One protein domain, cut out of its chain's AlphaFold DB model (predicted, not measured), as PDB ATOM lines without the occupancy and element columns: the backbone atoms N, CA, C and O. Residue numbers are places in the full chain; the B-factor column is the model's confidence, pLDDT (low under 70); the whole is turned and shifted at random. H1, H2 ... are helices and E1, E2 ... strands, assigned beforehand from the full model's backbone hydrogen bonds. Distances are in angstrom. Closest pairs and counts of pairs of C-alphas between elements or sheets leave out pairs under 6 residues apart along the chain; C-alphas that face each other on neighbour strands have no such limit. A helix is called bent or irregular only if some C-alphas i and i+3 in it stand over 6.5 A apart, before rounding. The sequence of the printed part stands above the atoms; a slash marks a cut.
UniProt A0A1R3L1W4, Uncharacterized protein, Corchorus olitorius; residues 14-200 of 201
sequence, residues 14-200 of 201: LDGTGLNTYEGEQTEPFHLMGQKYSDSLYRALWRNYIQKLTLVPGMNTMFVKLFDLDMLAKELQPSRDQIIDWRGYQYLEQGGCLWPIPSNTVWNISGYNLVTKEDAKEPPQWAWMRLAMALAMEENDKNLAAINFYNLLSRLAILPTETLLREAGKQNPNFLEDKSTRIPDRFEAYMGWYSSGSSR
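Overview. This is residues 14 to 200 of the 201 residues of an uncharacterized protein of Corchorus olitorius (UniProt A0A1R3L1W4). A small, strongly twisted sheet of two hairpins, E1 with E2 and E3 with E4, makes one end of the body, and beside it a cluster of short and medium helices crosses round H7, with H2 between the sheet and H4. From H9 a long tail runs out to the far end, where H10 folds back; residues 184 to 192 and 194 to 200 stick out free. The printed part has 187 residues, with ten named helices and four named strands in the order H1 E1 E2 H2 H3 H4 H5 H6 E3 E4 H7 H8 H9 H10, a mixed class. The antiparallel sheet runs E2 E1 E4 E3. The whole is elongated, 69 by 40 by 32 A, and only just loose, close to compact, with a radius of gyration of the C-alphas of 19.5 A.

Along the chain. Begin with the sheet: find C-alpha 19 at (115.695, 150.497, 152.141), where E1, residues 19 to 23, starts on its 13.2 A. E2 is residues 26 to 29, E3 residues 106 to 109, and E4 residues 112 to 116, 12.8 A long. H1, residues 14 to 17, comes before E1; it is only just irregular, with C-alphas 14 and 17 6.6 A apart. Look next for H2, residues 38 to 53, which begins at C-alpha 38 (127.148, 156.915, 151.053) and is 21.9 A long. Then come H3, residues 62 to 66, H4, residues 69 to 75, H5, residues 78 to 83, and H6, residues 86 to 94. H7, residues 124 to 138, spans 23.5 A and is irregular, with C-alphas 135 and 138 7.5 A apart. H8 is residues 142 to 154, 17.6 A, and H9 residues 162 to 167. H10, residues 187 to 198, 17.5 A, ends at C-alpha 198 (98.070, 140.294, 189.260).

Arrangement. In the sheet, look for N 21 and O 28 at 2.8 A between E1 and E2, N 20 and O 115 at 2.8 A between E1 and E4, and N 107 and O 114 at 2.8 A between E3 and E4. H2 is on the sheet but only grazes it, with residues 40 to 49; its closest C-alphas to edge strand E3 are Leu 41 and Ile 109, 7.2 A. With residues 43 to 47 alone, H2 touches H4, opposite ways at 36 degrees, only just a steep tilt; the closest C-alphas are Arg 43 and Ala 73, 5.1 A. The hub is H7, which touches H3, H5, H8 and H9. H7 and H8 are a helical hairpin at a steep tilt of 38 degrees, with the C-alphas of Ala 132 and Ala 146 closest at 4.8 A. H7 touches H9 with residues 127 to 131 alone, closest at the C-alphas of Leu 131 and Leu 165, 6.0 A. It touches H5 with residues 124 to 125 alone, about perpendicular at 74 degrees, closest at the C-alphas of Asp 81 and Pro 124, 6.2 A. H1 and H5 are close but not clearly touching, as are H6 and H7; H10 touches no helix. Every O i to N i+4 pair is within hydrogen-bond range in H2, H3, H6, H8, H9 and H10; H7 has 10 of 11, H4 1 of 3 with 2 of 4 O i to N i+3 pairs, H5 0 of 2 with 3 of 3, and H1 is too short for an i+4 pair.

Size, cuts and confidence. The C-alphas farthest apart are those of Gly 24 and Asp 185, 70.4 A. The printed part has no cut. The long links are H6 to E3 and H9 to H10. Mean pLDDT of the printed part is 85.3; residues 14 to 18, 24 to 26, 33 to 36, 190 and 192 to 200 are under 70.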
ATOM      1  N   LEU A  14     124.600 145.053 157.229       53.56
ATOM      2  CA  LEU A  14     124.257 146.475 157.175       53.56
ATOM      3  C   LEU A  14     123.337 146.874 156.021       53.56
ATOM      4  O   LEU A  14     122.746 147.951 156.060       53.56
ATOM      5  N   ASP A  15     123.154 146.000 155.036       56.78
ATOM      6  CA  ASP A  15     122.140 146.148 153.995       56.78
ATOM      7  C   ASP A  15     120.731 145.776 154.501       56.78
ATOM      8  O   ASP A  15     119.739 145.982 153.805       56.78
ATOM      9  N   GLY A  16     120.617 145.306 155.753       54.16
ATOM     10  CA  GLY A  16     119.367 144.984 156.452       54.16
ATOM     11  C   GLY A  16     118.527 146.187 156.899       54.16
ATOM     12  O   GLY A  16     117.542 146.010 157.608       54.16
ATOM     13  N   THR A  17     118.866 147.414 156.484       59.94
ATOM     14  CA  THR A  17     118.052 148.613 156.789       59.94
ATOM     15  C   THR A  17     116.667 148.593 156.140       59.94
ATOM     16  O   THR A  17     115.824 149.423 156.474       59.94
ATOM     17  N   GLY A  18     116.418 147.663 155.209       69.31
ATOM     18  CA  GLY A  18     115.134 147.527 154.521       69.31
ATOM     19  C   GLY A  18     114.823 148.701 153.589       69.31
ATOM     20  O   GLY A  18     113.655 148.979 153.327       69.31
ATOM     21  N   LEU A  19     115.846 149.418 153.113       75.62
ATOM     22  CA  LEU A  19     115.695 150.497 152.141       75.62
ATOM     23  C   LEU A  19     115.710 149.938 150.720       75.62
ATOM     24  O   LEU A  19     116.623 149.210 150.342       75.62
ATOM     25  N   ASN A  20     114.729 150.339 149.923       81.38
ATOM     26  CA  ASN A  20     114.644 150.023 148.507       81.38
ATOM     27  C   ASN A  20     114.682 151.301 147.671       81.38
ATOM     28  O   ASN A  20     114.094 152.305 148.064       81.38
ATOM     29  N   THR A  21     115.293 151.268 146.490       78.94
ATOM     30  CA  THR A  21     115.027 152.291 145.471       78.94
ATOM     31  C   THR A  21     113.658 152.059 144.858       78.94
ATOM     32  O   THR A  21     113.287 150.906 144.642       78.94
ATOM     33  N   TYR A  22     112.926 153.125 144.539       74.75
ATOM     34  CA  TYR A  22     111.699 153.035 143.749       74.75
ATOM     35  C   TYR A  22     111.839 153.840 142.450       74.75
ATOM     36  O   TYR A  22     112.048 155.056 142.462       74.75
ATOM     37  N   GLU A  23     111.715 153.150 141.319       71.94
ATOM     38  CA  GLU A  23     111.570 153.745 139.989       71.94
ATOM     39  C   GLU A  23     110.300 153.161 139.354       71.94
ATOM     40  O   GLU A  23     110.280 152.031 138.870       71.94
ATOM     41  N   GLY A  24     109.193 153.909 139.408       68.38
ATOM     42  CA  GLY A  24     107.883 153.395 138.987       68.38
ATOM     43  C   GLY A  24     107.304 152.373 139.977       68.38
ATOM     44  O   GLY A  24     107.260 152.645 141.174       68.38
ATOM     45  N   GLU A  25     106.833 151.222 139.481       61.06
ATOM     46  CA  GLU A  25     106.231 150.138 140.289       61.06
ATOM     47  C   GLU A  25     107.253 149.106 140.801       61.06
ATOM     48  O   GLU A  25     106.902 148.228 141.588       61.06
ATOM     49  N   GLN A  26     108.516 149.183 140.364       66.81
ATOM     50  CA  GLN A  26     109.558 148.232 140.753       66.81
ATOM     51  C   GLN A  26     110.405 148.782 141.902       66.81
ATOM     52  O   GLN A  26     110.798 149.952 141.907       66.81
ATOM     53  N   THR A  27     110.690 147.914 142.876       75.19
ATOM     54  CA  THR A  27     111.539 148.241 144.023       75.19
ATOM     55  C   THR A  27     112.723 147.291 144.112       75.19
ATOM     56  O   THR A  27     112.519 146.084 144.228       75.19
ATOM     57  N   GLU A  28     113.935 147.835 144.145       75.56
ATOM     58  CA  GLU A  28     115.184 147.070 144.259       75.56
ATOM     59  C   GLU A  28     115.875 147.381 145.594       75.56
ATOM     60  O   GLU A  28     115.772 148.518 146.064       75.56
ATOM     61  N   PRO A  29     116.561 146.415 146.237       75.12
ATOM     62  CA  PRO A  29     117.258 146.660 147.494       75.12
ATOM     63  C   PRO A  29     118.368 147.700 147.312       75.12
ATOM     64  O   PRO A  29     119.219 147.594 146.428       75.12
ATOM     65  N   PHE A  30     118.361 148.719 148.169       73.81
ATOM     66  CA  PHE A  30     119.363 149.773 148.160       73.81
ATOM     67  C   PHE A  30     120.449 149.497 149.195       73.81
ATOM     68  O   PHE A  30     120.238 149.594 150.404       73.81
ATOM     69  N   HIS A  31     121.646 149.220 148.695       72.38
ATOM     70  CA  HIS A  31     122.837 149.041 149.512       72.38
ATOM     71  C   HIS A  31     123.443 150.408 149.820       72.38
ATOM     72  O   HIS A  31     123.840 151.130 148.903       72.38
ATOM     73  N   LEU A  32     123.518 150.784 151.101       71.50
ATOM     74  CA  LEU A  32     124.094 152.074 151.492       71.50
ATOM     75  C   LEU A  32     125.615 152.104 151.292       71.50
ATOM     76  O   LEU A  32     126.188 153.140 150.954       71.50
ATOM     77  N   MET A  33     126.267 150.963 151.515       68.94
ATOM     78  CA  MET A  33     127.708 150.814 151.360       68.94
ATOM     79  C   MET A  33     128.096 150.718 149.881       68.94
ATOM     80  O   MET A  33     127.430 150.068 149.084       68.94
ATOM     81  N   GLY A  34     129.206 151.360 149.506       67.25
ATOM     82  CA  GLY A  34     129.740 151.318 148.137       67.25
ATOM     83  C   GLY A  34     129.114 152.320 147.159       67.25
ATOM     84  O   GLY A  34     129.609 152.458 146.042       67.25
ATOM     85  N   GLN A  35     128.088 153.065 147.579       68.94
ATOM     86  CA  GLN A  35     127.485 154.129 146.777       68.94
ATOM     87  C   GLN A  35     128.317 155.413 146.801       68.94
ATOM     88  O   GLN A  35     128.988 155.747 147.783       68.94
ATOM     89  N   LYS A  36     128.226 156.194 145.720       67.31
ATOM     90  CA  LYS A  36     128.802 157.541 145.680       67.31
ATOM     91  C   LYS A  36     128.082 158.401 146.726       67.31
ATOM     92  O   LYS A  36     126.866 158.525 146.679       67.31
ATOM     93  N   TYR A  37     128.834 159.004 147.650       77.94
ATOM     94  CA  TYR A  37     128.293 159.832 148.742       77.94
ATOM     95  C   TYR A  37     127.482 159.072 149.818       77.94
ATOM     96  O   TYR A  37     126.636 159.680 150.485       77.94
ATOM     97  N   SER A  38     127.776 157.780 150.033       81.25
ATOM     98  CA  SER A  38     127.148 156.915 151.053       81.25
ATOM     99  C   SER A  38     127.005 157.586 152.419       81.25
ATOM    100  O   SER A  38     125.930 157.582 153.013       81.25
ATOM    101  N   ASP A  39     128.071 158.225 152.894       86.31
ATOM    102  CA  ASP A  39     128.119 158.770 154.247       86.31
ATOM    103  C   ASP A  39     127.220 159.995 154.392       86.31
ATOM    104  O   ASP A  39     126.491 160.129 155.371       86.31
ATOM    105  N   SER A  40     127.217 160.890 153.401       88.19
ATOM    106  CA  SER A  40     126.298 162.030 153.420       88.19
ATOM    107  C   SER A  40     124.845 161.598 153.271       88.19
ATOM    108  O   SER A  40     123.980 162.197 153.907       88.19
ATOM    109  N   LEU A  41     124.575 160.549 152.485       88.00
ATOM    110  CA  LEU A  41     123.235 159.990 152.366       88.00
ATOM    111  C   LEU A  41     122.790 159.403 153.711       88.00
ATOM    112  O   LEU A  41     121.752 159.807 154.216       88.00
ATOM    113  N   TYR A  42     123.610 158.566 154.353       88.81
ATOM    114  CA  TYR A  42     123.358 158.014 155.692       88.81
ATOM    115  C   TYR A  42     122.967 159.095 156.707       88.81
ATOM    116  O   TYR A  42     121.982 158.968 157.433       88.81
ATOM    117  N   ARG A  43     123.732 160.191 156.736       91.62
ATOM    118  CA  ARG A  43     123.522 161.323 157.649       91.62
ATOM    119  C   ARG A  43     122.243 162.102 157.337       91.62
ATOM    120  O   ARG A  43     121.529 162.505 158.252       91.62
ATOM    121  N   ALA A  44     121.934 162.291 156.057       90.62
ATOM    122  CA  ALA A  44     120.706 162.952 155.627       90.62
ATOM    123  C   ALA A  44     119.460 162.098 155.921       90.62
ATOM    124  O   ALA A  44     118.450 162.624 156.392       90.62
ATOM    125  N   LEU A  45     119.544 160.782 155.704       89.62
ATOM    126  CA  LEU A  45     118.488 159.831 156.051       89.62
ATOM    127  C   LEU A  45     118.221 159.843 157.559       89.62
ATOM    128  O   LEU A  45     117.066 159.945 157.961       89.62
ATOM    129  N   TRP A  46     119.273 159.845 158.384       92.12
ATOM    130  CA  TRP A  46     119.142 159.943 159.841       92.12
ATOM    131  C   TRP A  46     118.389 161.201 160.284       92.12
ATOM    132  O   TRP A  46     117.476 161.125 161.106       92.12
ATOM    133  N   ARG A  47     118.726 162.365 159.717       93.19
ATOM    134  CA  ARG A  47     118.040 163.625 160.037       93.19
ATOM    135  C   ARG A  47     116.537 163.518 159.766       93.19
ATOM    136  O   ARG A  47     115.727 163.848 160.633       93.19
ATOM    137  N   ASN A  48     116.171 163.029 158.582       90.44
ATOM    138  CA  ASN A  48     114.772 162.848 158.192       90.44
ATOM    139  C   ASN A  48     114.075 161.787 159.051       90.44
ATOM    140  O   ASN A  48     112.903 161.941 159.392       90.44
ATOM    141  N   TYR A  49     114.792 160.724 159.415       90.38
ATOM    142  CA  TYR A  49     114.311 159.690 160.318       90.38
ATOM    143  C   TYR A  49     113.932 160.279 161.680       90.38
ATOM    144  O   TYR A  49     112.790 160.111 162.096       90.38
ATOM    145  N   ILE A  50     114.816 161.045 162.331       92.19
ATOM    146  CA  ILE A  50     114.526 161.667 163.634       92.19
ATOM    147  C   ILE A  50     113.346 162.640 163.545       92.19
ATOM    148  O   ILE A  50     112.478 162.639 164.419       92.19
ATOM    149  N   GLN A  51     113.256 163.432 162.475       90.94
ATOM    150  CA  GLN A  51     112.106 164.312 162.259       90.94
ATOM    151  C   GLN A  51     110.798 163.518 162.174       90.94
ATOM    152  O   GLN A  51     109.840 163.839 162.877       90.94
ATOM    153  N   LYS A  52     110.764 162.443 161.378       88.94
ATOM    154  CA  LYS A  52     109.581 161.576 161.263       88.94
ATOM    155  C   LYS A  52     109.274 160.844 162.566       88.94
ATOM    156  O   LYS A  52     108.106 160.706 162.913       88.94
ATOM    157  N   LEU A  53     110.297 160.438 163.313       87.44
ATOM    158  CA  LEU A  53     110.149 159.743 164.586       87.44
ATOM    159  C   LEU A  53     109.367 160.584 165.600       87.44
ATOM    160  O   LEU A  53     108.501 160.056 166.286       87.44
ATOM    161  N   THR A  54     109.589 161.901 165.638       86.88
ATOM    162  CA  THR A  54     108.820 162.794 166.525       86.88
ATOM    163  C   THR A  54     107.338 162.922 166.173       86.88
ATOM    164  O   THR A  54     106.556 163.362 167.012       86.88
ATOM    165  N   LEU A  55     106.932 162.538 164.960       88.44
ATOM    166  CA  LEU A  55     105.528 162.537 164.542       88.44
ATOM    167  C   LEU A  55     104.799 161.258 164.976       88.44
ATOM    168  O   LEU A  55     103.569 161.219 164.957       88.44
ATOM    169  N   VAL A  56     105.539 160.212 165.354       87.50
ATOM    170  CA  VAL A  56     104.967 158.935 165.783       87.50
ATOM    171  C   VAL A  56     104.386 159.080 167.198       87.50
ATOM    172  O   VAL A  56     105.075 159.569 168.100       87.50
ATOM    173  N   PRO A  57     103.135 158.640 167.441       88.50
ATOM    174  CA  PRO A  57     102.534 158.678 168.772       88.50
ATOM    175  C   PRO A  57     103.384 157.947 169.822       88.50
ATOM    176  O   PRO A  57     103.864 156.840 169.590       88.50
ATOM    177  N   GLY A  58     103.554 158.564 170.995       88.06
ATOM    178  CA  GLY A  58     104.343 158.009 172.102       88.06
ATOM    179  C   GLY A  58     105.848 158.289 172.030       88.06
ATOM    180  O   GLY A  58     106.577 157.878 172.936       88.06
ATOM    181  N   MET A  59     106.323 159.003 171.004       90.44
ATOM    182  CA  MET A  59     107.719 159.434 170.883       90.44
ATOM    183  C   MET A  59     107.960 160.824 171.474       90.44
ATOM    184  O   MET A  59     107.068 161.669 171.565       90.44
ATOM    185  N   ASN A  60     109.200 161.071 171.892       88.94
ATOM    186  CA  ASN A  60     109.614 162.337 172.476       88.94
ATOM    187  C   ASN A  60     109.791 163.412 171.392       88.94
ATOM    188  O   ASN A  60     110.732 163.384 170.599       88.94
ATOM    189  N   THR A  61     108.911 164.411 171.401       89.75
ATOM    190  CA  THR A  61     108.942 165.529 170.442       89.75
ATOM    191  C   THR A  61     110.038 166.561 170.724       89.75
ATOM    192  O   THR A  61     110.301 167.426 169.886       89.75
ATOM    193  N   MET A  62     110.700 166.496 171.885       89.75
ATOM    194  CA  MET A  62     111.698 167.485 172.297       89.75
ATOM    195  C   MET A  62     113.019 167.354 171.543       89.75
ATOM    196  O   MET A  62     113.741 168.341 171.443       89.75
ATOM    197  N   PHE A  63     113.327 166.195 170.954       89.38
ATOM    198  CA  PHE A  63     114.579 165.989 170.217       89.38
ATOM    199  C   PHE A  63     114.778 166.992 169.080       89.38
ATOM    200  O   PHE A  63     115.846 167.580 168.964       89.38
ATOM    201  N   VAL A  64     113.733 167.257 168.294       90.19
ATOM    202  CA  VAL A  64     113.791 168.222 167.180       90.19
ATOM    203  C   VAL A  64     113.855 169.672 167.679       90.19
ATOM    204  O   VAL A  64     114.341 170.543 166.969       90.19
ATOM    205  N   LYS A  65     113.369 169.949 168.897       91.69
ATOM    206  CA  LYS A  65     113.336 171.305 169.471       91.69
ATOM    207  C   LYS A  65     114.621 171.678 170.205       91.69
ATOM    208  O   LYS A  65     114.982 172.847 170.225       91.69
ATOM    209  N   LEU A  66     115.254 170.707 170.862       93.44
ATOM    210  CA  LEU A  66     116.380 170.939 171.767       93.44
ATOM    211  C   LEU A  66     117.749 170.766 171.104       93.44
ATOM    212  O   LEU A  66     118.721 171.319 171.609       93.44
ATOM    213  N   PHE A  67     117.831 169.997 170.017       96.00
ATOM    214  CA  PHE A  67     119.095 169.642 169.377       96.00
ATOM    215  C   PHE A  67     119.199 170.199 167.960       96.00
ATOM    216  O   PHE A  67     118.216 170.264 167.221       96.00
ATOM    217  N   ASP A  68     120.424 170.532 167.560       96.31
ATOM    218  CA  ASP A  68     120.757 170.842 166.173       96.31
ATOM    219  C   ASP A  68     121.045 169.535 165.423       96.31
ATOM    220  O   ASP A  68     122.140 168.969 165.482       96.31
ATOM    221  N   LEU A  69     120.035 169.039 164.706       95.62
ATOM    222  CA  LEU A  69     120.155 167.799 163.941       95.62
ATOM    223  C   LEU A  69     121.181 167.908 162.807       95.62
ATOM    224  O   LEU A  69     121.811 166.913 162.471       95.62
ATOM    225  N   ASP A  70     121.383 169.082 162.211       95.19
ATOM    226  CA  ASP A  70     122.371 169.241 161.143       95.19
ATOM    227  C   ASP A  70     123.801 169.161 161.696       95.19
ATOM    228  O   ASP A  70     124.692 168.606 161.045       95.19
ATOM    229  N   MET A  71     124.019 169.670 162.911       95.75
ATOM    230  CA  MET A  71     125.276 169.508 163.642       95.75
ATOM    231  C   MET A  71     125.518 168.041 164.015       95.75
ATOM    232  O   MET A  71     126.561 167.487 163.668       95.75
ATOM    233  N   LEU A  72     124.546 167.385 164.656       97.12
ATOM    234  CA  LEU A  72     124.676 165.987 165.086       97.12
ATOM    235  C   LEU A  72     124.846 165.019 163.907       97.12
ATOM    236  O   LEU A  72     125.647 164.084 163.977       97.12
ATOM    237  N   ALA A  73     124.153 165.264 162.791       96.00
ATOM    238  CA  ALA A  73     124.263 164.441 161.593       96.00
ATOM    239  C   ALA A  73     125.699 164.417 161.049       96.00
ATOM    240  O   ALA A  73     126.155 163.382 160.571       96.00
ATOM    241  N   LYS A  74     126.445 165.526 161.133       95.88
ATOM    242  CA  LYS A  74     127.842 165.588 160.662       95.88
ATOM    243  C   LYS A  74     128.790 164.728 161.499       95.88
ATOM    244  O   LYS A  74     129.790 164.252 160.961       95.88
ATOM    245  N   GLU A  75     128.463 164.501 162.766       96.50
ATOM    246  CA  GLU A  75     129.292 163.732 163.696       96.50
ATOM    247  C   GLU A  75     129.098 162.218 163.566       96.50
ATOM    248  O   GLU A  75     130.007 161.457 163.908       96.50
ATOM    249  N   LEU A  76     127.971 161.762 163.006       94.12
ATOM    250  CA  LEU A  76     127.731 160.342 162.740       94.12
ATOM    251  C   LEU A  76     128.847 159.737 161.880       94.12
ATOM    252  O   LEU A  76     129.233 160.283 160.841       94.12
ATOM    253  N   GLN A  77     129.334 158.571 162.299       92.50
ATOM    254  CA  GLN A  77     130.388 157.806 161.635       92.50
ATOM    255  C   GLN A  77     129.826 156.469 161.126       92.50
ATOM    256  O   GLN A  77     129.904 155.475 161.849       92.50
ATOM    257  N   PRO A  78     129.291 156.412 159.889       88.50
ATOM    258  CA  PRO A  78     128.662 155.203 159.344       88.50
ATOM    259  C   PRO A  78     129.605 153.997 159.314       88.50
ATOM    260  O   PRO A  78     129.196 152.867 159.540       88.50
ATOM    261  N   SER A  79     130.907 154.228 159.125       87.06
ATOM    262  CA  SER A  79     131.926 153.172 159.149       87.06
ATOM    263  C   SER A  79     131.978 152.381 160.465       87.06
ATOM    264  O   SER A  79     132.403 151.224 160.456       87.06
ATOM    265  N   ARG A  80     131.527 152.965 161.588       89.06
ATOM    266  CA  ARG A  80     131.495 152.306 162.905       89.06
ATOM    267  C   ARG A  80     130.418 151.237 163.015       89.06
ATOM    268  O   ARG A  80     130.524 150.378 163.882       89.06
ATOM    269  N   ASP A  81     129.439 151.228 162.119       87.88
ATOM    270  CA  ASP A  81     128.468 150.142 162.070       87.88
ATOM    271  C   ASP A  81     129.147 148.788 161.809       87.88
ATOM    272  O   ASP A  81     128.760 147.782 162.391       87.88
ATOM    273  N   GLN A  82     130.263 148.769 161.071       83.81
ATOM    274  CA  GLN A  82     131.061 147.559 160.827       83.81
ATOM    275  C   GLN A  82     131.841 147.053 162.057       83.81
ATOM    276  O   GLN A  82     132.531 146.035 161.963       83.81
ATOM    277  N   ILE A  83     131.816 147.778 163.183       88.25
ATOM    278  CA  ILE A  83     132.418 147.321 164.446       88.25
ATOM    279  C   ILE A  83     131.558 146.217 165.066       88.25
ATOM    280  O   ILE A  83     132.098 145.301 165.688       88.25
ATOM    281  N   ILE A  84     130.241 146.309 164.892       85.25
ATOM    282  CA  ILE A  84     129.283 145.318 165.371       85.25
ATOM    283  C   ILE A  84     129.374 144.104 164.441       85.25
ATOM    284  O   ILE A  84     129.561 144.240 163.236       85.25
ATOM    285  N   ASP A  85     129.335 142.898 164.996       86.19
ATOM    286  CA  ASP A  85     129.248 141.685 164.191       86.19
ATOM    287  C   ASP A  85     127.784 141.265 164.017       86.19
ATOM    288  O   ASP A  85     126.871 141.810 164.640       86.19
ATOM    289  N   TRP A  86     127.540 140.267 163.170       82.31
ATOM    290  CA  TRP A  86     126.178 139.810 162.890       82.31
ATOM    291  C   TRP A  86     125.425 139.355 164.155       82.31
ATOM    292  O   TRP A  86     124.212 139.529 164.240       82.31
ATOM    293  N   ARG A  87     126.127 138.794 165.154       86.06
ATOM    294  CA  ARG A  87     125.517 138.371 166.424       86.06
ATOM    295  C   ARG A  87     125.103 139.570 167.261       86.06
ATOM    296  O   ARG A  87     124.004 139.572 167.807       86.06
ATOM    297  N   GLY A  88     125.966 140.579 167.348       88.62
ATOM    298  CA  GLY A  88     125.653 141.834 168.015       88.62
ATOM    299  C   GLY A  88     124.449 142.519 167.378       88.62
ATOM    300  O   GLY A  88     123.563 142.970 168.095       88.62
ATOM    301  N   TYR A  89     124.362 142.519 166.046       87.75
ATOM    302  CA  TYR A  89     123.187 143.039 165.350       87.75
ATOM    303  C   TYR A  89     121.912 142.271 165.707       87.75
ATOM    304  O   TYR A  89     120.936 142.888 166.122       87.75
ATOM    305  N   GLN A  90     121.929 140.935 165.622       87.12
ATOM    306  CA  GLN A  90     120.766 140.119 165.984       87.12
ATOM    307  C   GLN A  90     120.319 140.337 167.428       87.12
ATOM    308  O   GLN A  90     119.124 140.387 167.700       87.12
ATOM    309  N   TYR A  91     121.267 140.483 168.354       90.56
ATOM    310  CA  TYR A  91     120.954 140.782 169.745       90.56
ATOM    311  C   TYR A  91     120.237 142.136 169.882       90.56
ATOM    312  O   TYR A  91     119.204 142.225 170.543       90.56
ATOM    313  N   LEU A  92     120.736 143.178 169.206       90.94
ATOM    314  CA  LEU A  92     120.107 144.504 169.200       90.94
ATOM    315  C   LEU A  92     118.714 144.487 168.553       90.94
ATOM    316  O   LEU A  92     117.798 145.155 169.036       90.94
ATOM    317  N   GLU A  93     118.546 143.731 167.470       87.81
ATOM    318  CA  GLU A  93     117.271 143.572 166.776       87.81
ATOM    319  C   GLU A  93     116.238 142.858 167.662       87.81
ATOM    320  O   GLU A  93     115.152 143.390 167.898       87.81
ATOM    321  N   GLN A  94     116.588 141.688 168.204       89.50
ATOM    322  CA  GLN A  94     115.694 140.877 169.037       89.50
ATOM    323  C   GLN A  94     115.329 141.577 170.351       89.50
ATOM    324  O   GLN A  94     114.186 141.482 170.794       89.50
ATOM    325  N   GLY A  95     116.262 142.330 170.942       89.12
ATOM    326  CA  GLY A  95     116.021 143.134 172.144       89.12
ATOM    327  C   GLY A  95     115.186 144.401 171.907       89.12
ATOM    328  O   GLY A  95     114.931 145.173 172.839       89.12
ATOM    329  N   GLY A  96     114.779 144.677 170.661       90.50
ATOM    330  CA  GLY A  96     114.028 145.883 170.303       90.50
ATOM    331  C   GLY A  96     114.830 147.178 170.476       90.50
ATOM    332  O   GLY A  96     114.246 148.248 170.656       90.50
ATOM    333  N   CYS A  97     116.163 147.091 170.452       92.75
ATOM    334  CA  CYS A  97     117.052 148.248 170.546       92.75
ATOM    335  C   CYS A  97     117.078 149.051 169.246       92.75
ATOM    336  O   CYS A  97     117.264 150.264 169.297       92.75
ATOM    337  N   LEU A  98     116.895 148.374 168.105       91.62
ATOM    338  CA  LEU A  98     116.784 148.987 166.783       91.62
ATOM    339  C   LEU A  98     115.311 149.217 166.455       91.62
ATOM    340  O   LEU A  98     114.534 148.276 166.267       91.62
ATOM    341  N   TRP A  99     114.906 150.479 166.419       90.06
ATOM    342  CA  TRP A  99     113.513 150.830 166.197       90.06
ATOM    343  C   TRP A  99     113.074 150.612 164.748       90.06
ATOM    344  O   TRP A  99     113.853 150.851 163.821       90.06
ATOM    345  N   PRO A 100     111.816 150.177 164.533       87.06
ATOM    346  CA  PRO A 100     111.260 150.086 163.195       87.06
ATOM    347  C   PRO A 100     111.164 151.474 162.568       87.06
ATOM    348  O   PRO A 100     110.730 152.440 163.200       87.06
ATOM    349  N   ILE A 101     111.544 151.555 161.303       85.38
ATOM    350  CA  ILE A 101     111.252 152.704 160.465       85.38
ATOM    351  C   ILE A 101     109.859 152.453 159.873       85.38
ATOM    352  O   ILE A 101     109.624 151.358 159.364       85.38
ATOM    353  N   PRO A 102     108.914 153.414 159.939       81.81
ATOM    354  CA  PRO A 102     107.578 153.211 159.388       81.81
ATOM    355  C   PRO A 102     107.640 152.733 157.932       81.81
ATOM    356  O   PRO A 102     108.435 153.256 157.146       81.81
ATOM    357  N   SER A 103     106.821 151.746 157.571       79.31
ATOM    358  CA  SER A 103     106.792 151.178 156.221       79.31
ATOM    359  C   SER A 103     106.268 152.183 155.196       79.31
ATOM    360  O   SER A 103     105.563 153.135 155.547       79.31
ATOM    361  N   ASN A 104     106.634 152.001 153.923       81.19
ATOM    362  CA  ASN A 104     106.254 152.894 152.820       81.19
ATOM    363  C   ASN A 104     106.670 154.356 153.045       81.19
ATOM    364  O   ASN A 104     106.104 155.292 152.475       81.19
ATOM    365  N   THR A 105     107.688 154.571 153.877       81.19
ATOM    366  CA  THR A 105     108.264 155.886 154.093       81.19
ATOM    367  C   THR A 105     109.099 156.237 152.877       81.19
ATOM    368  O   THR A 105     110.177 155.691 152.666       81.19
ATOM    369  N   VAL A 106     108.601 157.193 152.100       84.44
ATOM    370  CA  VAL A 106     109.305 157.725 150.936       84.44
ATOM    371  C   VAL A 106     110.302 158.803 151.363       84.44
ATOM    372  O   VAL A 106     109.966 159.723 152.127       84.44
ATOM    373  N   TRP A 107     111.528 158.685 150.861       84.56
ATOM    374  CA  TRP A 107     112.631 159.619 151.039       84.56
ATOM    375  C   TRP A 107     113.218 159.995 149.678       84.56
ATOM    376  O   TRP A 107     113.695 159.139 148.941       84.56
ATOM    377  N   ASN A 108     113.215 161.290 149.370       86.19
ATOM    378  CA  ASN A 108     113.886 161.843 148.199       86.19
ATOM    379  C   ASN A 108     115.098 162.649 148.679       86.19
ATOM    380  O   ASN A 108     114.934 163.703 149.296       86.19
ATOM    381  N   ILE A 109     116.305 162.109 148.492       82.94
ATOM    382  CA  ILE A 109     117.545 162.720 148.990       82.94
ATOM    383  C   ILE A 109     118.668 162.501 147.982       82.94
ATOM    384  O   ILE A 109     118.926 161.376 147.568       82.94
ATOM    385  N   SER A 110     119.387 163.571 147.635       77.38
ATOM    386  CA  SER A 110     120.593 163.510 146.792       77.38
ATOM    387  C   SER A 110     120.394 162.766 145.462       77.38
ATOM    388  O   SER A 110     121.311 162.109 144.978       77.38
ATOM    389  N   GLY A 111     119.194 162.863 144.876       78.19
ATOM    390  CA  GLY A 111     118.837 162.180 143.628       78.19
ATOM    391  C   GLY A 111     118.416 160.716 143.791       78.19
ATOM    392  O   GLY A 111     118.077 160.088 142.795       78.19
ATOM    393  N   TYR A 112     118.395 160.186 145.015       81.38
ATOM    394  CA  TYR A 112     117.880 158.856 145.321       81.38
ATOM    395  C   TYR A 112     116.424 158.930 145.780       81.38
ATOM    396  O   TYR A 112     116.068 159.728 146.650       81.38
ATOM    397  N   ASN A 113     115.609 158.053 145.202       86.00
ATOM    398  CA  ASN A 113     114.222 157.805 145.567       86.00
ATOM    399  C   ASN A 113     114.175 156.512 146.373       86.00
ATOM    400  O   ASN A 113     114.248 155.428 145.798       86.00
ATOM    401  N   LEU A 114     114.109 156.628 147.698       85.00
ATOM    402  CA  LEU A 114     114.143 155.495 148.617       85.00
ATOM    403  C   LEU A 114     112.776 155.270 149.266       85.00
ATOM    404  O   LEU A 114     112.087 156.225 149.630       85.00
ATOM    405  N   VAL A 115     112.400 154.009 149.434       85.94
ATOM    406  CA  VAL A 115     111.200 153.560 150.136       85.94
ATOM    407  C   VAL A 115     111.578 152.496 151.161       85.94
ATOM    408  O   VAL A 115     112.416 151.635 150.897       85.94
ATOM    409  N   THR A 116     110.989 152.566 152.348       83.94
ATOM    410  CA  THR A 116     111.217 151.583 153.413       83.94
ATOM    411  C   THR A 116     110.289 150.380 153.268       83.94
ATOM    412  O   THR A 116     109.083 150.530 153.051       83.94
ATOM    413  N   LYS A 117     110.847 149.179 153.437       83.75
ATOM    414  CA  LYS A 117     110.093 147.934 153.610       83.75
ATOM    415  C   LYS A 117     109.425 147.859 154.986       83.75
ATOM    416  O   LYS A 117     109.684 148.674 155.869       83.75
ATOM    417  N   GLU A 118     108.558 146.865 155.163       78.25
ATOM    418  CA  GLU A 118     107.827 146.620 156.414       78.25
ATOM    419  C   GLU A 118     108.722 146.222 157.594       78.25
ATOM    420  O   GLU A 118     108.407 146.526 158.743       78.25
ATOM    421  N   ASP A 119     109.853 145.587 157.316       79.94
ATOM    422  CA  ASP A 119     110.830 145.115 158.293       79.94
ATOM    423  C   ASP A 119     111.998 146.089 158.507       79.94
ATOM    424  O   ASP A 119     112.891 145.800 159.300       79.94
ATOM    425  N   ALA A 120     111.978 147.259 157.858       84.44
ATOM    426  CA  ALA A 120     113.040 148.252 157.948       84.44
ATOM    427  C   ALA A 120     113.299 148.677 159.403       84.44
ATOM    428  O   ALA A 120     112.395 149.127 160.116       84.44
ATOM    429  N   LYS A 121     114.556 148.569 159.841       87.25
ATOM    430  CA  LYS A 121     115.022 148.994 161.168       87.25
ATOM    431  C   LYS A 121     116.067 150.089 161.047       87.25
ATOM    432  O   LYS A 121     116.778 150.191 160.046       87.25
ATOM    433  N   GLU A 122     116.179 150.902 162.090       89.19
ATOM    434  CA  GLU A 122     117.271 151.860 162.181       89.19
ATOM    435  C   GLU A 122     118.637 151.139 162.294       89.19
ATOM    436  O   GLU A 122     118.755 150.128 162.992       89.19
ATOM    437  N   PRO A 123     119.691 151.660 161.649       89.19
ATOM    438  CA  PRO A 123     121.065 151.229 161.871       89.19
ATOM    439  C   PRO A 123     121.550 151.431 163.318       89.19
ATOM    440  O   PRO A 123     121.112 152.366 163.998       89.19
ATOM    441  N   PRO A 124     122.565 150.671 163.768       91.50
ATOM    442  CA  PRO A 124     123.123 150.837 165.107       91.50
ATOM    443  C   PRO A 124     123.645 152.248 165.417       91.50
ATOM    444  O   PRO A 124     123.376 152.738 166.513       91.50
ATOM    445  N   GLN A 125     124.332 152.956 164.501       92.44
ATOM    446  CA  GLN A 125     124.747 154.339 164.817       92.44
ATOM    447  C   GLN A 125     123.566 155.272 165.079       92.44
ATOM    448  O   GLN A 125     123.713 156.210 165.866       92.44
ATOM    449  N   TRP A 126     122.418 155.048 164.434       93.94
ATOM    450  CA  TRP A 126     121.228 155.865 164.662       93.94
ATOM    451  C   TRP A 126     120.702 155.632 166.075       93.94
ATOM    452  O   TRP A 126     120.487 156.606 166.798       93.94
ATOM    453  N   ALA A 127     120.630 154.368 166.503       94.25
ATOM    454  CA  ALA A 127     120.274 154.001 167.871       94.25
ATOM    455  C   ALA A 127     121.263 154.584 168.903       94.25
ATOM    456  O   ALA A 127     120.842 155.130 169.926       94.25
ATOM    457  N   TRP A 128     122.575 154.560 168.623       96.25
ATOM    458  CA  TRP A 128     123.587 155.167 169.500       96.25
ATOM    459  C   TRP A 128     123.416 156.675 169.642       96.25
ATOM    460  O   TRP A 128     123.489 157.194 170.754       96.25
ATOM    461  N   MET A 129     123.178 157.383 168.536       97.12
ATOM    462  CA  MET A 129     122.945 158.827 168.576       97.12
ATOM    463  C   MET A 129     121.620 159.159 169.273       97.12
ATOM    464  O   MET A 129     121.569 160.086 170.075       97.12
ATOM    465  N   ARG A 130     120.568 158.364 169.050       96.00
ATOM    466  CA  ARG A 130     119.271 158.502 169.731       96.00
ATOM    467  C   ARG A 130     119.415 158.370 171.248       96.00
ATOM    468  O   ARG A 130     118.901 159.211 171.985       96.00
ATOM    469  N   LEU A 131     120.156 157.366 171.720       96.44
ATOM    470  CA  LEU A 131     120.471 157.223 173.141       96.44
ATOM    471  C   LEU A 131     121.313 158.394 173.661       96.44
ATOM    472  O   LEU A 131     121.013 158.938 174.719       96.44
ATOM    473  N   ALA A 132     122.333 158.815 172.914       97.25
ATOM    474  CA  ALA A 132     123.178 159.939 173.301       97.25
ATOM    475  C   ALA A 132     122.381 161.244 173.470       97.25
ATOM    476  O   ALA A 132     122.572 161.962 174.450       97.25
ATOM    477  N   MET A 133     121.443 161.517 172.560       96.31
ATOM    478  CA  MET A 133     120.516 162.646 172.666       96.31
ATOM    479  C   MET A 133     119.602 162.515 173.887       96.31
ATOM    480  O   MET A 133     119.404 163.494 174.601       96.31
ATOM    481  N   ALA A 134     119.076 161.316 174.164       95.06
ATOM    482  CA  ALA A 134     118.245 161.077 175.344       95.06
ATOM    483  C   ALA A 134     118.999 161.382 176.650       95.06
ATOM    484  O   ALA A 134     118.449 162.030 177.536       95.06
ATOM    485  N   LEU A 135     120.263 160.962 176.748       94.88
ATOM    486  CA  LEU A 135     121.111 161.210 177.919       94.88
ATOM    487  C   LEU A 135     121.492 162.689 178.069       94.88
ATOM    488  O   LEU A 135     121.625 163.178 179.185       94.88
ATOM    489  N   ALA A 136     121.636 163.414 176.959       96.75
ATOM    490  CA  ALA A 136     122.045 164.815 176.949       96.75
ATOM    491  C   ALA A 136     120.897 165.819 177.172       96.75
ATOM    492  O   ALA A 136     121.132 167.026 177.127       96.75
ATOM    493  N   MET A 137     119.655 165.369 177.389       93.44
ATOM    494  CA  MET A 137     118.488 166.261 177.481       93.44
ATOM    495  C   MET A 137     118.566 167.284 178.622       93.44
ATOM    496  O   MET A 137     118.055 168.388 178.468       93.44
ATOM    497  N   GLU A 138     119.214 166.946 179.734       93.38
ATOM    498  CA  GLU A 138     119.323 167.822 180.911       93.38
ATOM    499  C   GLU A 138     120.675 168.552 180.991       93.38
ATOM    500  O   GLU A 138     120.939 169.295 181.932       93.38
ATOM    501  N   GLU A 139     121.538 168.382 179.986       96.69
ATOM    502  CA  GLU A 139     122.857 169.012 179.952       96.69
ATOM    503  C   GLU A 139     122.773 170.487 179.534       96.69
ATOM    504  O   GLU A 139     121.856 170.911 178.815       96.69
ATOM    505  N   ASN A 140     123.759 171.283 179.959       94.38
ATOM    506  CA  ASN A 140     123.845 172.705 179.605       94.38
ATOM    507  C   ASN A 140     124.068 172.886 178.096       94.38
ATOM    508  O   ASN A 140     123.253 173.511 177.417       94.38
ATOM    509  N   ASP A 141     125.143 172.292 177.569       96.00
ATOM    510  CA  ASP A 141     125.399 172.196 176.129       96.00
ATOM    511  C   ASP A 141     124.984 170.809 175.626       96.00
ATOM    512  O   ASP A 141     125.769 169.858 175.594       96.00
ATOM    513  N   LYS A 142     123.705 170.704 175.263       96.94
ATOM    514  CA  LYS A 142     123.057 169.450 174.856       96.94
ATOM    515  C   LYS A 142     123.708 168.847 173.613       96.94
ATOM    516  O   LYS A 142     123.941 167.641 173.569       96.94
ATOM    517  N   ASN A 143     124.033 169.672 172.616       97.25
ATOM    518  CA  ASN A 143     124.633 169.196 171.370       97.25
ATOM    519  C   ASN A 143     126.030 168.631 171.631       97.25
ATOM    520  O   ASN A 143     126.318 167.505 171.224       97.25
ATOM    521  N   LEU A 144     126.875 169.366 172.360       97.56
ATOM    522  CA  LEU A 144     128.223 168.901 172.682       97.56
ATOM    523  C   LEU A 144     128.196 167.636 173.550       97.56
ATOM    524  O   LEU A 144     128.949 166.693 173.293       97.56
ATOM    525  N   ALA A 145     127.305 167.578 174.543       97.69
ATOM    526  CA  ALA A 145     127.137 166.399 175.386       97.69
ATOM    527  C   ALA A 145     126.681 165.172 174.580       97.69
ATOM    528  O   ALA A 145     127.286 164.105 174.703       97.69
ATOM    529  N   ALA A 146     125.694 165.322 173.689       97.88
ATOM    530  CA  ALA A 146     125.245 164.241 172.813       97.88
ATOM    531  C   ALA A 146     126.379 163.730 171.910       97.88
ATOM    532  O   ALA A 146     126.554 162.522 171.766       97.88
ATOM    533  N   ILE A 147     127.208 164.620 171.357       98.12
ATOM    534  CA  ILE A 147     128.365 164.230 170.535       98.12
ATOM    535  C   ILE A 147     129.384 163.431 171.359       98.12
ATOM    536  O   ILE A 147     129.917 162.419 170.890       98.12
ATOM    537  N   ASN A 148     129.643 163.845 172.599       97.56
ATOM    538  CA  ASN A 148     130.558 163.143 173.497       97.56
ATOM    539  C   ASN A 148     130.035 161.747 173.863       97.56
ATOM    540  O   ASN A 148     130.766 160.763 173.718       97.56
ATOM    541  N   PHE A 149     128.766 161.639 174.263       97.75
ATOM    542  CA  PHE A 149     128.137 160.352 174.559       97.75
ATOM    543  C   PHE A 149     128.106 159.444 173.328       97.75
ATOM    544  O   PHE A 149     128.512 158.284 173.414       97.75
ATOM    545  N   TYR A 150     127.728 159.977 172.164       97.94
ATOM    546  CA  TYR A 150     127.747 159.238 170.906       97.94
ATOM    547  C   TYR A 150     129.138 158.680 170.609       97.94
ATOM    548  O   TYR A 150     129.267 157.511 170.252       97.94
ATOM    549  N   ASN A 151     130.199 159.471 170.785       97.25
ATOM    550  CA  ASN A 151     131.562 159.018 170.522       97.25
ATOM    551  C   ASN A 151     132.014 157.870 171.437       97.25
ATOM    552  O   ASN A 151     132.770 157.010 170.980       97.25
ATOM    553  N   LEU A 152     131.546 157.825 172.687       97.06
ATOM    554  CA  LEU A 152     131.816 156.716 173.607       97.06
ATOM    555  C   LEU A 152     131.024 155.457 173.220       97.06
ATOM    556  O   LEU A 152     131.604 154.374 173.114       97.06
ATOM    557  N   LEU A 153     129.726 155.616 172.949       96.38
ATOM    558  CA  LEU A 153     128.806 154.524 172.609       96.38
ATOM    559  C   LEU A 153     129.149 153.882 171.257       96.38
ATOM    560  O   LEU A 153     129.337 152.675 171.161       96.38
ATOM    561  N   SER A 154     129.323 154.691 170.211       95.00
ATOM    562  CA  SER A 154     129.590 154.214 168.842       95.00
ATOM    563  C   SER A 154     130.932 153.504 168.665       95.00
ATOM    564  O   SER A 154     131.116 152.761 167.704       95.00
ATOM    565  N   ARG A 155     131.892 153.740 169.566       94.81
ATOM    566  CA  ARG A 155     133.176 153.024 169.602       94.81
ATOM    567  C   ARG A 155     133.129 151.776 170.482       94.81
ATOM    568  O   ARG A 155     134.153 151.114 170.618       94.81
ATOM    569  N   LEU A 156     131.973 151.478 171.080       93.00
ATOM    570  CA  LEU A 156     131.778 150.420 172.071       93.00
ATOM    571  C   LEU A 156     132.715 150.561 173.288       93.00
ATOM    572  O   LEU A 156     133.062 149.570 173.923       93.00
ATOM    573  N   ALA A 157     133.140 151.789 173.615       94.69
ATOM    574  CA  ALA A 157     133.946 152.052 174.809       94.69
ATOM    575  C   ALA A 157     133.095 151.947 176.085       94.69
ATOM    576  O   ALA A 157     133.593 151.573 177.143       94.69
ATOM    577  N   ILE A 158     131.805 152.264 175.958       93.62
ATOM    578  CA  ILE A 158     130.769 152.034 176.961       93.62
ATOM    579  C   ILE A 158     129.614 151.340 176.246       93.62
ATOM    580  O   ILE A 158     129.174 151.801 175.193       93.62
ATOM    581  N   LEU A 159     129.131 150.240 176.821       91.06
ATOM    582  CA  LEU A 159     127.963 149.526 176.322       91.06
ATOM    583  C   LEU A 159     126.763 149.848 177.212       91.06
ATOM    584  O   LEU A 159     126.837 149.630 178.423       91.06
ATOM    585  N   PRO A 160     125.669 150.373 176.647       91.62
ATOM    586  CA  PRO A 160     124.451 150.574 177.406       91.62
ATOM    587  C   PRO A 160     123.699 149.251 177.558       91.62
ATOM    588  O   PRO A 160     123.855 148.319 176.769       91.62
ATOM    589  N   THR A 161     122.837 149.191 178.566       91.44
ATOM    590  CA  THR A 161     121.874 148.098 178.721       91.44
ATOM    591  C   THR A 161     120.827 148.133 177.607       91.44
ATOM    592  O   THR A 161     120.480 149.209 177.118       91.44
ATOM    593  N   GLU A 162     120.242 146.980 177.296       91.81
ATOM    594  CA  GLU A 162     119.161 146.836 176.313       91.81
ATOM    595  C   GLU A 162     117.987 147.800 176.572       91.81
ATOM    596  O   GLU A 162     117.553 148.524 175.676       91.81
ATOM    597  N   THR A 163     117.541 147.899 177.828       93.06
ATOM    598  CA  THR A 163     116.437 148.774 178.250       93.06
ATOM    599  C   THR A 163     116.722 150.249 177.961       93.06
ATOM    600  O   THR A 163     115.846 150.959 177.475       93.06
ATOM    601  N   LEU A 164     117.962 150.714 178.171       94.12
ATOM    602  CA  LEU A 164     118.358 152.089 177.837       94.12
ATOM    603  C   LEU A 164     118.153 152.382 176.348       94.12
ATOM    604  O   LEU A 164     117.557 153.401 176.007       94.12
ATOM    605  N   LEU A 165     118.600 151.491 175.460       94.06
ATOM    606  CA  LEU A 165     118.434 151.679 174.017       94.06
ATOM    607  C   LEU A 165     116.980 151.582 173.577       94.06
ATOM    608  O   LEU A 165     116.533 152.398 172.773       94.06
ATOM    609  N   ARG A 166     116.240 150.593 174.083       94.25
ATOM    610  CA  ARG A 166     114.843 150.367 173.702       94.25
ATOM    611  C   ARG A 166     113.935 151.516 174.140       94.25
ATOM    612  O   ARG A 166     112.985 151.840 173.430       94.25
ATOM    613  N   GLU A 167     114.214 152.129 175.287       94.25
ATOM    614  CA  GLU A 167     113.385 153.190 175.868       94.25
ATOM    615  C   GLU A 167     113.802 154.603 175.436       94.25
ATOM    616  O   GLU A 167     112.971 155.513 175.428       94.25
ATOM    617  N   ALA A 168     115.062 154.812 175.043       93.44
ATOM    618  CA  ALA A 168     115.579 156.138 174.711       93.44
ATOM    619  C   ALA A 168     114.801 156.813 173.570       93.44
ATOM    620  O   ALA A 168     114.756 156.329 172.446       93.44
ATOM    621  N   GLY A 169     114.222 157.984 173.838       90.31
ATOM    622  CA  GLY A 169     113.441 158.737 172.851       90.31
ATOM    623  C   GLY A 169     111.937 158.472 172.884       90.31
ATOM    624  O   GLY A 169     111.206 159.123 172.140       90.31
ATOM    625  N   LYS A 170     111.441 157.579 173.753       93.38
ATOM    626  CA  LYS A 170     110.007 157.511 174.070       93.38
ATOM    627  C   LYS A 170     109.602 158.731 174.893       93.38
ATOM    628  O   LYS A 170     110.425 159.320 175.590       93.38
ATOM    629  N   GLN A 171     108.327 159.105 174.831       91.06
ATOM    630  CA  GLN A 171     107.793 160.232 175.598       91.06
ATOM    631  C   GLN A 171     107.889 159.995 177.114       91.06
ATOM    632  O   GLN A 171     108.258 160.905 177.847       91.06
ATOM    633  N   ASN A 172     107.588 158.773 177.563       89.50
ATOM    634  CA  ASN A 172     107.672 158.349 178.962       89.50
ATOM    635  C   ASN A 172     108.581 157.113 179.059       89.50
ATOM    636  O   ASN A 172     108.069 155.992 179.101       89.50
ATOM    637  N   PRO A 173     109.913 157.289 179.009       90.25
ATOM    638  CA  PRO A 173     110.844 156.169 178.995       90.25
ATOM    639  C   PRO A 173     110.919 155.501 180.371       90.25
ATOM    640  O   PRO A 173     111.014 156.183 181.394       90.25
ATOM    641  N   ASN A 174     110.928 154.167 180.408       89.81
ATOM    642  CA  ASN A 174     111.146 153.412 181.643       89.81
ATOM    643  C   ASN A 174     112.526 152.739 181.661       89.81
ATOM    644  O   ASN A 174     112.652 151.552 181.383       89.81
ATOM    645  N   PHE A 175     113.563 153.489 182.028       87.06
ATOM    646  CA  PHE A 175     114.943 152.987 182.016       87.06
ATOM    647  C   PHE A 175     115.278 151.980 183.127       87.06
ATOM    648  O   PHE A 175     116.267 151.262 183.012       87.06
ATOM    649  N   LEU A 176     114.483 151.935 184.200       84.94
ATOM    650  CA  LEU A 176     114.709 151.066 185.356       84.94
ATOM    651  C   LEU A 176     113.585 150.031 185.450       84.94
ATOM    652  O   LEU A 176     112.518 150.278 186.020       84.94
ATOM    653  N   GLU A 177     113.831 148.862 184.867       80.81
ATOM    654  CA  GLU A 177     112.929 147.709 184.966       80.81
ATOM    655  C   GLU A 177     113.062 147.011 186.329       80.81
ATOM    656  O   GLU A 177     112.054 146.610 186.917       80.81
ATOM    657  N   ASP A 178     114.277 146.969 186.884       81.69
ATOM    658  CA  ASP A 178     114.559 146.336 188.169       81.69
ATOM    659  C   ASP A 178     114.046 147.174 189.344       81.69
ATOM    660  O   ASP A 178     114.430 148.329 189.550       81.69
ATOM    661  N   LYS A 179     113.182 146.568 190.162       80.00
ATOM    662  CA  LYS A 179     112.634 147.181 191.376       80.00
ATOM    663  C   LYS A 179     112.823 146.236 192.550       80.00
ATOM    664  O   LYS A 179     112.360 145.101 192.517       80.00
ATOM    665  N   SER A 180     113.457 146.725 193.610       86.00
ATOM    666  CA  SER A 180     113.461 146.047 194.906       86.00
ATOM    667  C   SER A 180     112.489 146.754 195.844       86.00
ATOM    668  O   SER A 180     112.378 147.980 195.842       86.00
ATOM    669  N   THR A 181     111.747 145.982 196.630       82.25
ATOM    670  CA  THR A 181     110.874 146.528 197.667       82.25
ATOM    671  C   THR A 181     111.057 145.745 198.952       82.25
ATOM    672  O   THR A 181     111.293 144.536 198.930       82.25
ATOM    673  N   ARG A 182     110.967 146.440 200.086       85.44
ATOM    674  CA  ARG A 182     110.981 145.803 201.399       85.44
ATOM    675  C   ARG A 182     109.547 145.495 201.792       85.44
ATOM    676  O   ARG A 182     108.750 146.409 201.982       85.44
ATOM    677  N   ILE A 183     109.248 144.216 201.959       84.06
ATOM    678  CA  ILE A 183     107.947 143.778 202.455       84.06
ATOM    679  C   ILE A 183     108.007 143.816 203.990       84.06
ATOM    680  O   ILE A 183     108.852 143.130 204.573       84.06
ATOM    681  N   PRO A 184     107.205 144.663 204.662       80.88
ATOM    682  CA  PRO A 184     107.120 144.644 206.116       80.88
ATOM    683  C   PRO A 184     106.429 143.356 206.575       80.88
ATOM    684  O   PRO A 184     105.560 142.840 205.878       80.88
ATOM    685  N   ASP A 185     106.780 142.874 207.765       83.31
ATOM    686  CA  ASP A 185     106.185 141.677 208.375       83.31
ATOM    687  C   ASP A 185     104.759 141.973 208.887       83.31
ATOM    688  O   ASP A 185     104.519 142.177 210.076       83.31
ATOM    689  N   ARG A 186     103.821 142.157 207.948       79.62
ATOM    690  CA  ARG A 186     102.395 142.435 208.179       79.62
ATOM    691  C   ARG A 186     101.559 141.729 207.120       79.62
ATOM    692  O   ARG A 186     101.846 141.857 205.931       79.62
ATOM    693  N   PHE A 187     100.500 141.038 207.537       77.62
ATOM    694  CA  PHE A 187      99.671 140.213 206.654       77.62
ATOM    695  C   PHE A 187      99.068 141.000 205.472       77.62
ATOM    696  O   PHE A 187      99.090 140.544 204.330       77.62
ATOM    697  N   GLU A 188      98.594 142.224 205.709       78.06
ATOM    698  CA  GLU A 188      97.947 143.068 204.697       78.06
ATOM    699  C   GLU A 188      98.914 143.498 203.586       78.06
ATOM    700  O   GLU A 188      98.516 143.635 202.428       78.06
ATOM    701  N   ALA A 189     100.197 143.676 203.923       70.12
ATOM    702  CA  ALA A 189     101.226 144.045 202.958       70.12
ATOM    703  C   ALA A 189     101.465 142.931 201.927       70.12
ATOM    704  O   ALA A 189     101.693 143.228 200.754       70.12
ATOM    705  N   TYR A 190     101.334 141.662 202.327       63.53
ATOM    706  CA  TYR A 190     101.394 140.532 201.398       63.53
ATOM    707  C   TYR A 190     100.221 140.558 200.413       63.53
ATOM    708  O   TYR A 190     100.425 140.418 199.208       63.53
ATOM    709  N   MET A 191      99.000 140.808 200.897       70.44
ATOM    710  CA  MET A 191      97.798 140.837 200.051       70.44
ATOM    711  C   MET A 191      97.803 142.007 199.058       70.44
ATOM    712  O   MET A 191      97.427 141.833 197.898       70.44
ATOM    713  N   GLY A 192      98.281 143.183 199.480       69.00
ATOM    714  CA  GLY A 192      98.477 144.333 198.592       69.00
ATOM    715  C   GLY A 192      99.537 144.090 197.511       69.00
ATOM    716  O   GLY A 192      99.429 144.607 196.401       69.00
ATOM    717  N   TRP A 193     100.547 143.264 197.801       64.25
ATOM    718  CA  TRP A 193     101.558 142.898 196.814       64.25
ATOM    719  C   TRP A 193     101.000 141.941 195.752       64.25
ATOM    720  O   TRP A 193     101.161 142.205 194.560       64.25
ATOM    721  N   TYR A 194     100.260 140.901 196.157       64.94
ATOM    722  CA  TYR A 194      99.607 139.974 195.222       64.94
ATOM    723  C   TYR A 194      98.649 140.677 194.253       64.94
ATOM    724  O   TYR A 194      98.657 140.382 193.058       64.94
ATOM    725  N   SER A 195      97.859 141.640 194.734       65.75
ATOM    726  CA  SER A 195      96.944 142.397 193.871       65.75
ATOM    727  C   SER A 195      97.689 143.304 192.884       65.75
ATOM    728  O   SER A 195      97.305 143.372 191.717       65.75
ATOM    729  N   SER A 196      98.798 143.924 193.304       62.94
ATOM    730  CA  SER A 196      99.653 144.734 192.422       62.94
ATOM    731  C   SER A 196     100.437 143.916 191.382       62.94
ATOM    732  O   SER A 196     100.770 144.434 190.315       62.94
ATOM    733  N   GLY A 197     100.716 142.640 191.674       56.72
ATOM    734  CA  GLY A 197     101.352 141.699 190.748       56.72
ATOM    735  C   GLY A 197     100.378 141.061 189.750       56.72
ATOM    736  O   GLY A 197     100.786 140.718 188.646       56.72
ATOM    737  N   SER A 198      99.092 140.941 190.099       47.81
ATOM    738  CA  SER A 198      98.070 140.294 189.260       47.81
ATOM    739  C   SER A 198      97.430 141.214 188.211       47.81
ATOM    740  O   SER A 198      96.755 140.715 187.315       47.81
ATOM    741  N   SER A 199      97.611 142.535 188.290       42.25
ATOM    742  CA  SER A 199      97.044 143.499 187.330       42.25
ATOM    743  C   SER A 199      97.931 143.743 186.098       42.25
ATOM    744  O   SER A 199      97.756 144.739 185.397       42.25
ATOM    745  N   ARG A 200      98.929 142.885 185.863       41.31
ATOM    746  CA  ARG A 200      99.814 142.921 184.693       41.31
ATOM    747  C   ARG A 200      99.887 141.538 184.050       41.31
ATOM    748  O   ARG A 200     100.901 140.865 184.170       41.31
TER     749      ARG A 200